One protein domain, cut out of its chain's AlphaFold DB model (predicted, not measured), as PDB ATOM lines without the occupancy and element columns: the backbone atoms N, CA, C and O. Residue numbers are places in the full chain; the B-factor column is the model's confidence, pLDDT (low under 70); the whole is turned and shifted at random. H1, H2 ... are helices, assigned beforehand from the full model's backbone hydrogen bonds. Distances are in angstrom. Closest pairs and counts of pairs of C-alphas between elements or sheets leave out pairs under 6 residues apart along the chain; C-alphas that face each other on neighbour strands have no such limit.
ATOM      1  N   ASP A   6     277.556 135.848 415.488       95.94
ATOM      2  CA  ASP A   6     276.976 136.003 416.814       95.94
ATOM      3  C   ASP A   6     276.352 137.399 416.918       95.94
ATOM      4  O   ASP A   6     277.050 138.415 416.958       95.94
ATOM      5  N   ALA A   7     275.020 137.458 416.957       93.50
ATOM      6  CA  ALA A   7     274.284 138.716 417.028       93.50
ATOM      7  C   ALA A   7     274.362 139.403 418.401       93.50
ATOM      8  O   ALA A   7     274.183 140.620 418.468       93.50
ATOM      9  N   GLN A   8     274.621 138.658 419.481       95.62
ATOM     10  CA  GLN A   8     274.754 139.227 420.822       95.62
ATOM     11  C   GLN A   8     276.104 139.926 420.965       95.62
ATOM     12  O   GLN A   8     276.164 141.084 421.370       95.62
ATOM     13  N   GLN A   9     277.179 139.238 420.578       95.19
ATOM     14  CA  GLN A   9     278.542 139.771 420.646       95.19
ATOM     15  C   GLN A   9     278.881 140.679 419.458       95.19
ATOM     16  O   GLN A   9     279.840 141.442 419.521       95.19
ATOM     17  N   LYS A  10     278.099 140.615 418.371       92.81
ATOM     18  CA  LYS A  10     278.381 141.266 417.079       92.81
ATOM     19  C   LYS A  10     279.728 140.825 416.488       92.81
ATOM     20  O   LYS A  10     280.411 141.604 415.825       92.81
ATOM     21  N   LEU A  11     280.102 139.566 416.724       95.19
ATOM     22  CA  LEU A  11     281.378 138.969 416.321       95.19
ATOM     23  C   LEU A  11     281.162 137.680 415.516       95.19
ATOM     24  O   LEU A  11     280.053 137.168 415.397       95.19
ATOM     25  N   CYS A  12     282.239 137.164 414.926       96.12
ATOM     26  CA  CYS A  12     282.243 135.840 414.311       96.12
ATOM     27  C   CYS A  12     282.598 134.793 415.372       96.12
ATOM     28  O   CYS A  12     283.640 134.924 416.010       96.12
ATOM     29  N   SER A  13     281.795 133.742 415.524       97.19
ATOM     30  CA  SER A  13     282.028 132.684 416.520       97.19
ATOM     31  C   SER A  13     283.236 131.789 416.227       97.19
ATOM     32  O   SER A  13     283.678 131.058 417.103       97.19
ATOM     33  N   ILE A  14     283.788 131.861 415.012       96.94
ATOM     34  CA  ILE A  14     284.984 131.120 414.579       96.94
ATOM     35  C   ILE A  14     286.092 132.078 414.116       96.94
ATOM     36  O   ILE A  14     286.748 131.828 413.110       96.94
ATOM     37  N   TYR A  15     286.239 133.240 414.765       94.81
ATOM     38  CA  TYR A  15     287.084 134.343 414.280       94.81
ATOM     39  C   TYR A  15     288.517 133.915 413.922       94.81
ATOM     40  O   TYR A  15     289.012 134.314 412.862       94.81
ATOM     41  N   ASP A  16     289.142 133.086 414.755       95.69
ATOM     42  CA  ASP A  16     290.523 132.624 414.564       95.69
ATOM     43  C   ASP A  16     290.640 131.549 413.471       95.69
ATOM     44  O   ASP A  16     291.658 131.443 412.794       95.69
ATOM     45  N   GLU A  17     289.560 130.809 413.225       96.12
ATOM     46  CA  GLU A  17     289.481 129.693 412.271       96.12
ATOM     47  C   GLU A  17     288.698 130.069 411.003       96.12
ATOM     48  O   GLU A  17     288.186 129.210 410.276       96.12
ATOM     49  N   ARG A  18     288.547 131.372 410.732       96.31
ATOM     50  CA  ARG A  18     287.753 131.844 409.594       96.31
ATOM     51  C   ARG A  18     288.275 131.235 408.287       96.31
ATOM     52  O   ARG A  18     289.477 131.297 408.023       96.31
ATOM     53  N   PRO A  19     287.380 130.718 407.420       95.94
ATOM     54  CA  PRO A  19     287.789 130.203 406.119       95.94
ATOM     55  C   PRO A  19     288.423 131.322 405.290       95.94
ATOM     56  O   PRO A  19     288.104 132.495 405.482       95.94
ATOM     57  N   ILE A  20     289.253 130.957 404.311       96.69
ATOM     58  CA  ILE A  20     290.017 131.916 403.497       96.69
ATOM     59  C   ILE A  20     289.158 133.034 402.889       96.69
ATOM     60  O   ILE A  20     289.565 134.187 402.879       96.69
ATOM     61  N   ILE A  21     287.936 132.723 402.451       92.69
ATOM     62  CA  ILE A  21     287.000 133.704 401.882       92.69
ATOM     63  C   ILE A  21     286.568 134.793 402.884       92.69
ATOM     64  O   ILE A  21     286.154 135.875 402.483       92.69
ATOM     65  N   CYS A  22     286.666 134.521 404.186       93.94
ATOM     66  CA  CYS A  22     286.347 135.448 405.272       93.94
ATOM     67  C   CYS A  22     287.594 135.995 405.989       93.94
ATOM     68  O   CYS A  22     287.447 136.773 406.935       93.94
ATOM     69  N   ASN A  23     288.800 135.583 405.582       96.00
ATOM     70  CA  ASN A  23     290.067 136.000 406.172       96.00
ATOM     71  C   ASN A  23     290.855 136.841 405.156       96.00
ATOM     72  O   ASN A  23     291.440 136.316 404.209       96.00
ATOM     73  N   VAL A  24     290.845 138.159 405.368       95.75
ATOM     74  CA  VAL A  24     291.437 139.169 404.472       95.75
ATOM     75  C   VAL A  24     292.925 138.899 404.225       95.75
ATOM     76  O   VAL A  24     293.385 138.969 403.086       95.75
ATOM     77  N   ASP A  25     293.662 138.513 405.265       96.38
ATOM     78  CA  ASP A  25     295.105 138.288 405.178       96.38
ATOM     79  C   ASP A  25     295.430 137.009 404.410       96.38
ATOM     80  O   ASP A  25     296.237 137.025 403.479       96.38
ATOM     81  N   MET A  26     294.751 135.904 404.741       97.88
ATOM     82  CA  MET A  26     294.940 134.639 404.026       97.88
ATOM     83  C   MET A  26     294.546 134.758 402.553       97.88
ATOM     84  O   MET A  26     295.220 134.202 401.684       97.88
ATOM     85  N   TYR A  27     293.470 135.492 402.252       97.62
ATOM     86  CA  TYR A  27     293.056 135.730 400.874       97.62
ATOM     87  C   TYR A  27     294.119 136.508 400.093       97.62
ATOM     88  O   TYR A  27     294.432 136.128 398.961       97.62
ATOM     89  N   TYR A  28     294.689 137.560 400.697       98.38
ATOM     90  CA  TYR A  28     295.769 138.334 400.093       98.38
ATOM     91  C   TYR A  28     296.975 137.450 399.765       98.38
ATOM     92  O   TYR A  28     297.402 137.420 398.607       98.38
ATOM     93  N   GLU A  29     297.479 136.690 400.746       98.19
ATOM     94  CA  GLU A  29     298.640 135.813 400.552       98.19
ATOM     95  C   GLU A  29     298.424 134.810 399.419       98.19
ATOM     96  O   GLU A  29     299.310 134.628 398.585       98.19
ATOM     97  N   ALA A  30     297.250 134.177 399.373       97.94
ATOM     98  CA  ALA A  30     296.980 133.107 398.421       97.94
ATOM     99  C   ALA A  30     296.671 133.603 396.999       97.94
ATOM    100  O   ALA A  30     296.950 132.890 396.037       97.94
ATOM    101  N   ASN A  31     296.072 134.791 396.842       97.69
ATOM    102  CA  ASN A  31     295.472 135.191 395.560       97.69
ATOM    103  C   ASN A  31     296.013 136.497 394.975       97.69
ATOM    104  O   ASN A  31     295.944 136.681 393.753       97.69
ATOM    105  N   LEU A  32     296.500 137.410 395.817       97.50
ATOM    106  CA  LEU A  32     296.772 138.801 395.441       97.50
ATOM    107  C   LEU A  32     298.231 139.215 395.623       97.50
ATOM    108  O   LEU A  32     298.661 140.190 395.005       97.50
ATOM    109  N   LYS A  33     299.007 138.468 396.412       97.62
ATOM    110  CA  LYS A  33     300.441 138.695 396.583       97.62
ATOM    111  C   LYS A  33     301.148 138.739 395.226       97.62
ATOM    112  O   LYS A  33     301.027 137.823 394.415       97.62
ATOM    113  N   GLY A  34     301.867 139.832 394.977       97.50
ATOM    114  CA  GLY A  34     302.559 140.090 393.710       97.50
ATOM    115  C   GLY A  34     301.686 140.692 392.600       97.50
ATOM    116  O   GLY A  34     302.224 141.059 391.561       97.50
ATOM    117  N   LYS A  35     300.369 140.831 392.806       98.06
ATOM    118  CA  LYS A  35     299.444 141.512 391.875       98.06
ATOM    119  C   LYS A  35     299.078 142.920 392.337       98.06
ATOM    120  O   LYS A  35     298.824 143.789 391.510       98.06
ATOM    121  N   ILE A  36     299.026 143.135 393.647       97.50
ATOM    122  CA  ILE A  36     298.743 144.420 394.283       97.50
ATOM    123  C   ILE A  36     299.577 144.525 395.558       97.50
ATOM    124  O   ILE A  36     299.891 143.511 396.181       97.50
ATOM    125  N   ASP A  37     299.941 145.747 395.928       97.75
ATOM    126  CA  ASP A  37     300.539 146.036 397.226       97.75
ATOM    127  C   ASP A  37     299.542 145.741 398.370       97.75
ATOM    128  O   ASP A  37     298.326 145.930 398.237       97.75
ATOM    129  N   ARG A  38     300.072 145.266 399.502       97.75
ATOM    130  CA  ARG A  38     299.283 144.906 400.685       97.75
ATOM    131  C   ARG A  38     298.574 146.127 401.260       97.75
ATOM    132  O   ARG A  38     297.386 146.032 401.570       97.75
ATOM    133  N   ASP A  39     299.265 147.258 401.358       98.00
ATOM    134  CA  ASP A  39     298.706 148.470 401.959       98.00
ATOM    135  C   ASP A  39     297.551 149.006 401.111       98.00
ATOM    136  O   ASP A  39     296.489 149.349 401.626       98.00
ATOM    137  N   THR A  40     297.700 148.966 399.788       98.19
ATOM    138  CA  THR A  40     296.657 149.307 398.820       98.19
ATOM    139  C   THR A  40     295.452 148.378 398.960       98.19
ATOM    140  O   THR A  40     294.310 148.850 398.966       98.19
ATOM    141  N   TYR A  41     295.668 147.067 399.108       97.75
ATOM    142  CA  TYR A  41     294.587 146.105 399.329       97.75
ATOM    143  C   TYR A  41     293.841 146.376 400.643       97.75
ATOM    144  O   TYR A  41     292.608 146.445 400.648       97.75
ATOM    145  N   TYR A  42     294.553 146.587 401.750       97.62
ATOM    146  CA  TYR A  42     293.937 146.908 403.038       97.62
ATOM    147  C   TYR A  42     293.194 148.240 403.000       97.62
ATOM    148  O   TYR A  42     292.025 148.293 403.383       97.62
ATOM    149  N   ASN A  43     293.807 149.293 402.460       98.06
ATOM    150  CA  ASN A  43     293.174 150.601 402.333       98.06
ATOM    151  C   ASN A  43     291.898 150.530 401.481       98.06
ATOM    152  O   ASN A  43     290.865 151.081 401.853       98.06
ATOM    153  N   THR A  44     291.925 149.779 400.377       96.75
ATOM    154  CA  THR A  44     290.733 149.568 399.542       96.75
ATOM    155  C   THR A  44     289.614 148.874 400.324       96.75
ATOM    156  O   THR A  44     288.465 149.315 400.255       96.75
ATOM    157  N   ASN A  45     289.930 147.839 401.112       95.75
ATOM    158  CA  ASN A  45     288.949 147.180 401.981       95.75
ATOM    159  C   ASN A  45     288.354 148.147 403.017       95.75
ATOM    160  O   ASN A  45     287.135 148.166 403.197       95.75
ATOM    161  N   TYR A  46     289.177 148.985 403.658       96.06
ATOM    162  CA  TYR A  46     288.703 150.007 404.598       96.06
ATOM    163  C   TYR A  46     287.782 151.029 403.924       96.06
ATOM    164  O   TYR A  46     286.682 151.272 404.415       96.06
ATOM    165  N   VAL A  47     288.167 151.570 402.764       96.44
ATOM    166  CA  VAL A  47     287.340 152.527 402.012       96.44
ATOM    167  C   VAL A  47     285.983 151.922 401.644       96.44
ATOM    168  O   VAL A  47     284.954 152.584 401.778       96.44
ATOM    169  N   VAL A  48     285.952 150.667 401.189       94.31
ATOM    170  CA  VAL A  48     284.691 149.976 400.882       94.31
ATOM    171  C   VAL A  48     283.864 149.753 402.150       94.31
ATOM    172  O   VAL A  48     282.657 149.986 402.123       94.31
ATOM    173  N   CYS A  49     284.489 149.370 403.265       93.38
ATOM    174  CA  CYS A  49     283.814 149.206 404.554       93.38
ATOM    175  C   CYS A  49     283.102 150.496 404.993       93.38
ATOM    176  O   CYS A  49     281.915 150.468 405.323       93.38
ATOM    177  N   GLU A  50     283.780 151.643 404.913       94.69
ATOM    178  CA  GLU A  50     283.197 152.942 405.271       94.69
ATOM    179  C   GLU A  50     282.071 153.366 404.319       94.69
ATOM    180  O   GLU A  50     281.032 153.868 404.762       94.69
ATOM    181  N   LYS A  51     282.211 153.092 403.015       93.19
ATOM    182  CA  LYS A  51     281.131 153.310 402.038       93.19
ATOM    183  C   LYS A  51     279.897 152.466 402.356       93.19
ATOM    184  O   LYS A  51     278.780 152.982 402.310       93.19
ATOM    185  N   LEU A  52     280.082 151.191 402.702       89.19
ATOM    186  CA  LEU A  52     278.986 150.290 403.067       89.19
ATOM    187  C   LEU A  52     278.269 150.767 404.334       89.19
ATOM    188  O   LEU A  52     277.046 150.864 404.323       89.19
ATOM    189  N   LYS A  53     279.007 151.144 405.386       86.50
ATOM    190  CA  LYS A  53     278.422 151.718 406.612       86.50
ATOM    191  C   LYS A  53     277.619 152.983 406.317       86.50
ATOM    192  O   LYS A  53     276.477 153.089 406.748       86.50
ATOM    193  N   SER A  54     278.184 153.898 405.530       87.38
ATOM    194  CA  SER A  54     277.548 155.177 405.184       87.38
ATOM    195  C   SER A  54     276.285 154.996 404.335       87.38
ATOM    196  O   SER A  54     275.330 155.754 404.471       87.38
ATOM    197  N   THR A  55     276.249 153.967 403.484       72.62
ATOM    198  CA  THR A  55     275.080 153.650 402.645       72.62
ATOM    199  C   THR A  55     273.948 153.003 403.455       72.62
ATOM    200  O   THR A  55     272.782 153.140 403.099       72.62
ATOM    201  N   ILE A  56     274.271 152.328 404.564       60.09
ATOM    202  CA  ILE A  56     273.291 151.649 405.426       60.09
ATOM    203  C   ILE A  56     272.575 152.625 406.386       60.09
ATOM    204  O   ILE A  56     271.487 152.308 406.846       60.09
ATOM    205  N   ILE A  57     273.100 153.837 406.624       54.38
ATOM    206  CA  ILE A  57     272.482 154.833 407.535       54.38
ATOM    207  C   ILE A  57     271.181 155.460 406.967       54.38
ATOM    208  O   ILE A  57     270.452 156.121 407.698       54.38
ATOM    209  N   ASN A  58     270.813 155.197 405.708       45.66
ATOM    210  CA  ASN A  58     269.563 155.688 405.102       45.66
ATOM    211  C   ASN A  58     268.454 154.620 404.982       45.66
ATOM    212  O   ASN A  58     267.670 154.669 404.031       45.66
TER     213      ASN A  58
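AT A GLANCE: This is residues 6 to 58 of the 59 residues of an uncharacterized protein of Anaerovibrio lipolyticus DSM 3074 (UniProt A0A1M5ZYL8). The model is an open, flat V or U: a winding stretch, residues 6 to 23, and short helix H1 make one limb, a turn follows, and long helix H2 folds back as the other. Residues 46 to 58, of which 46 to 56 belong to H2, stick out free. The printed part has 53 residues with two named helices, H1 then H2, and no named strand; its class is all helix. It is loose, with a radius of gyration of the C-alphas of 13.6 A, and spans 38 by 29 by 13 A.

IN THESE COORDINATES: Residues 6 to 23 hold no named element; C-alpha 6 is at (276.976, 136.003, 416.814). H1, residues 24 to 32, begins at C-alpha 24 (291.437, 139.169, 404.472). H2, residues 38 to 56, is 27.3 A long and ends at C-alpha 56 (273.291, 151.649, 405.426).

HOW THE PARTS SIT: H1 and H2 are close but not clearly touching; their closest C-alphas, of Tyr 28 and Arg 38, are 7.5 A apart. They run opposite ways at a steep tilt of 56 degrees. In both, every O i to N i+4 pair is within hydrogen-bond range.

THE WHOLE: The C-alphas farthest apart, of Gln 8 and Gly 34, are 38.8 A apart. The printed part has no cut, and the H1 to H2 link is tight. Residues 56 to 58 have pLDDT under 70.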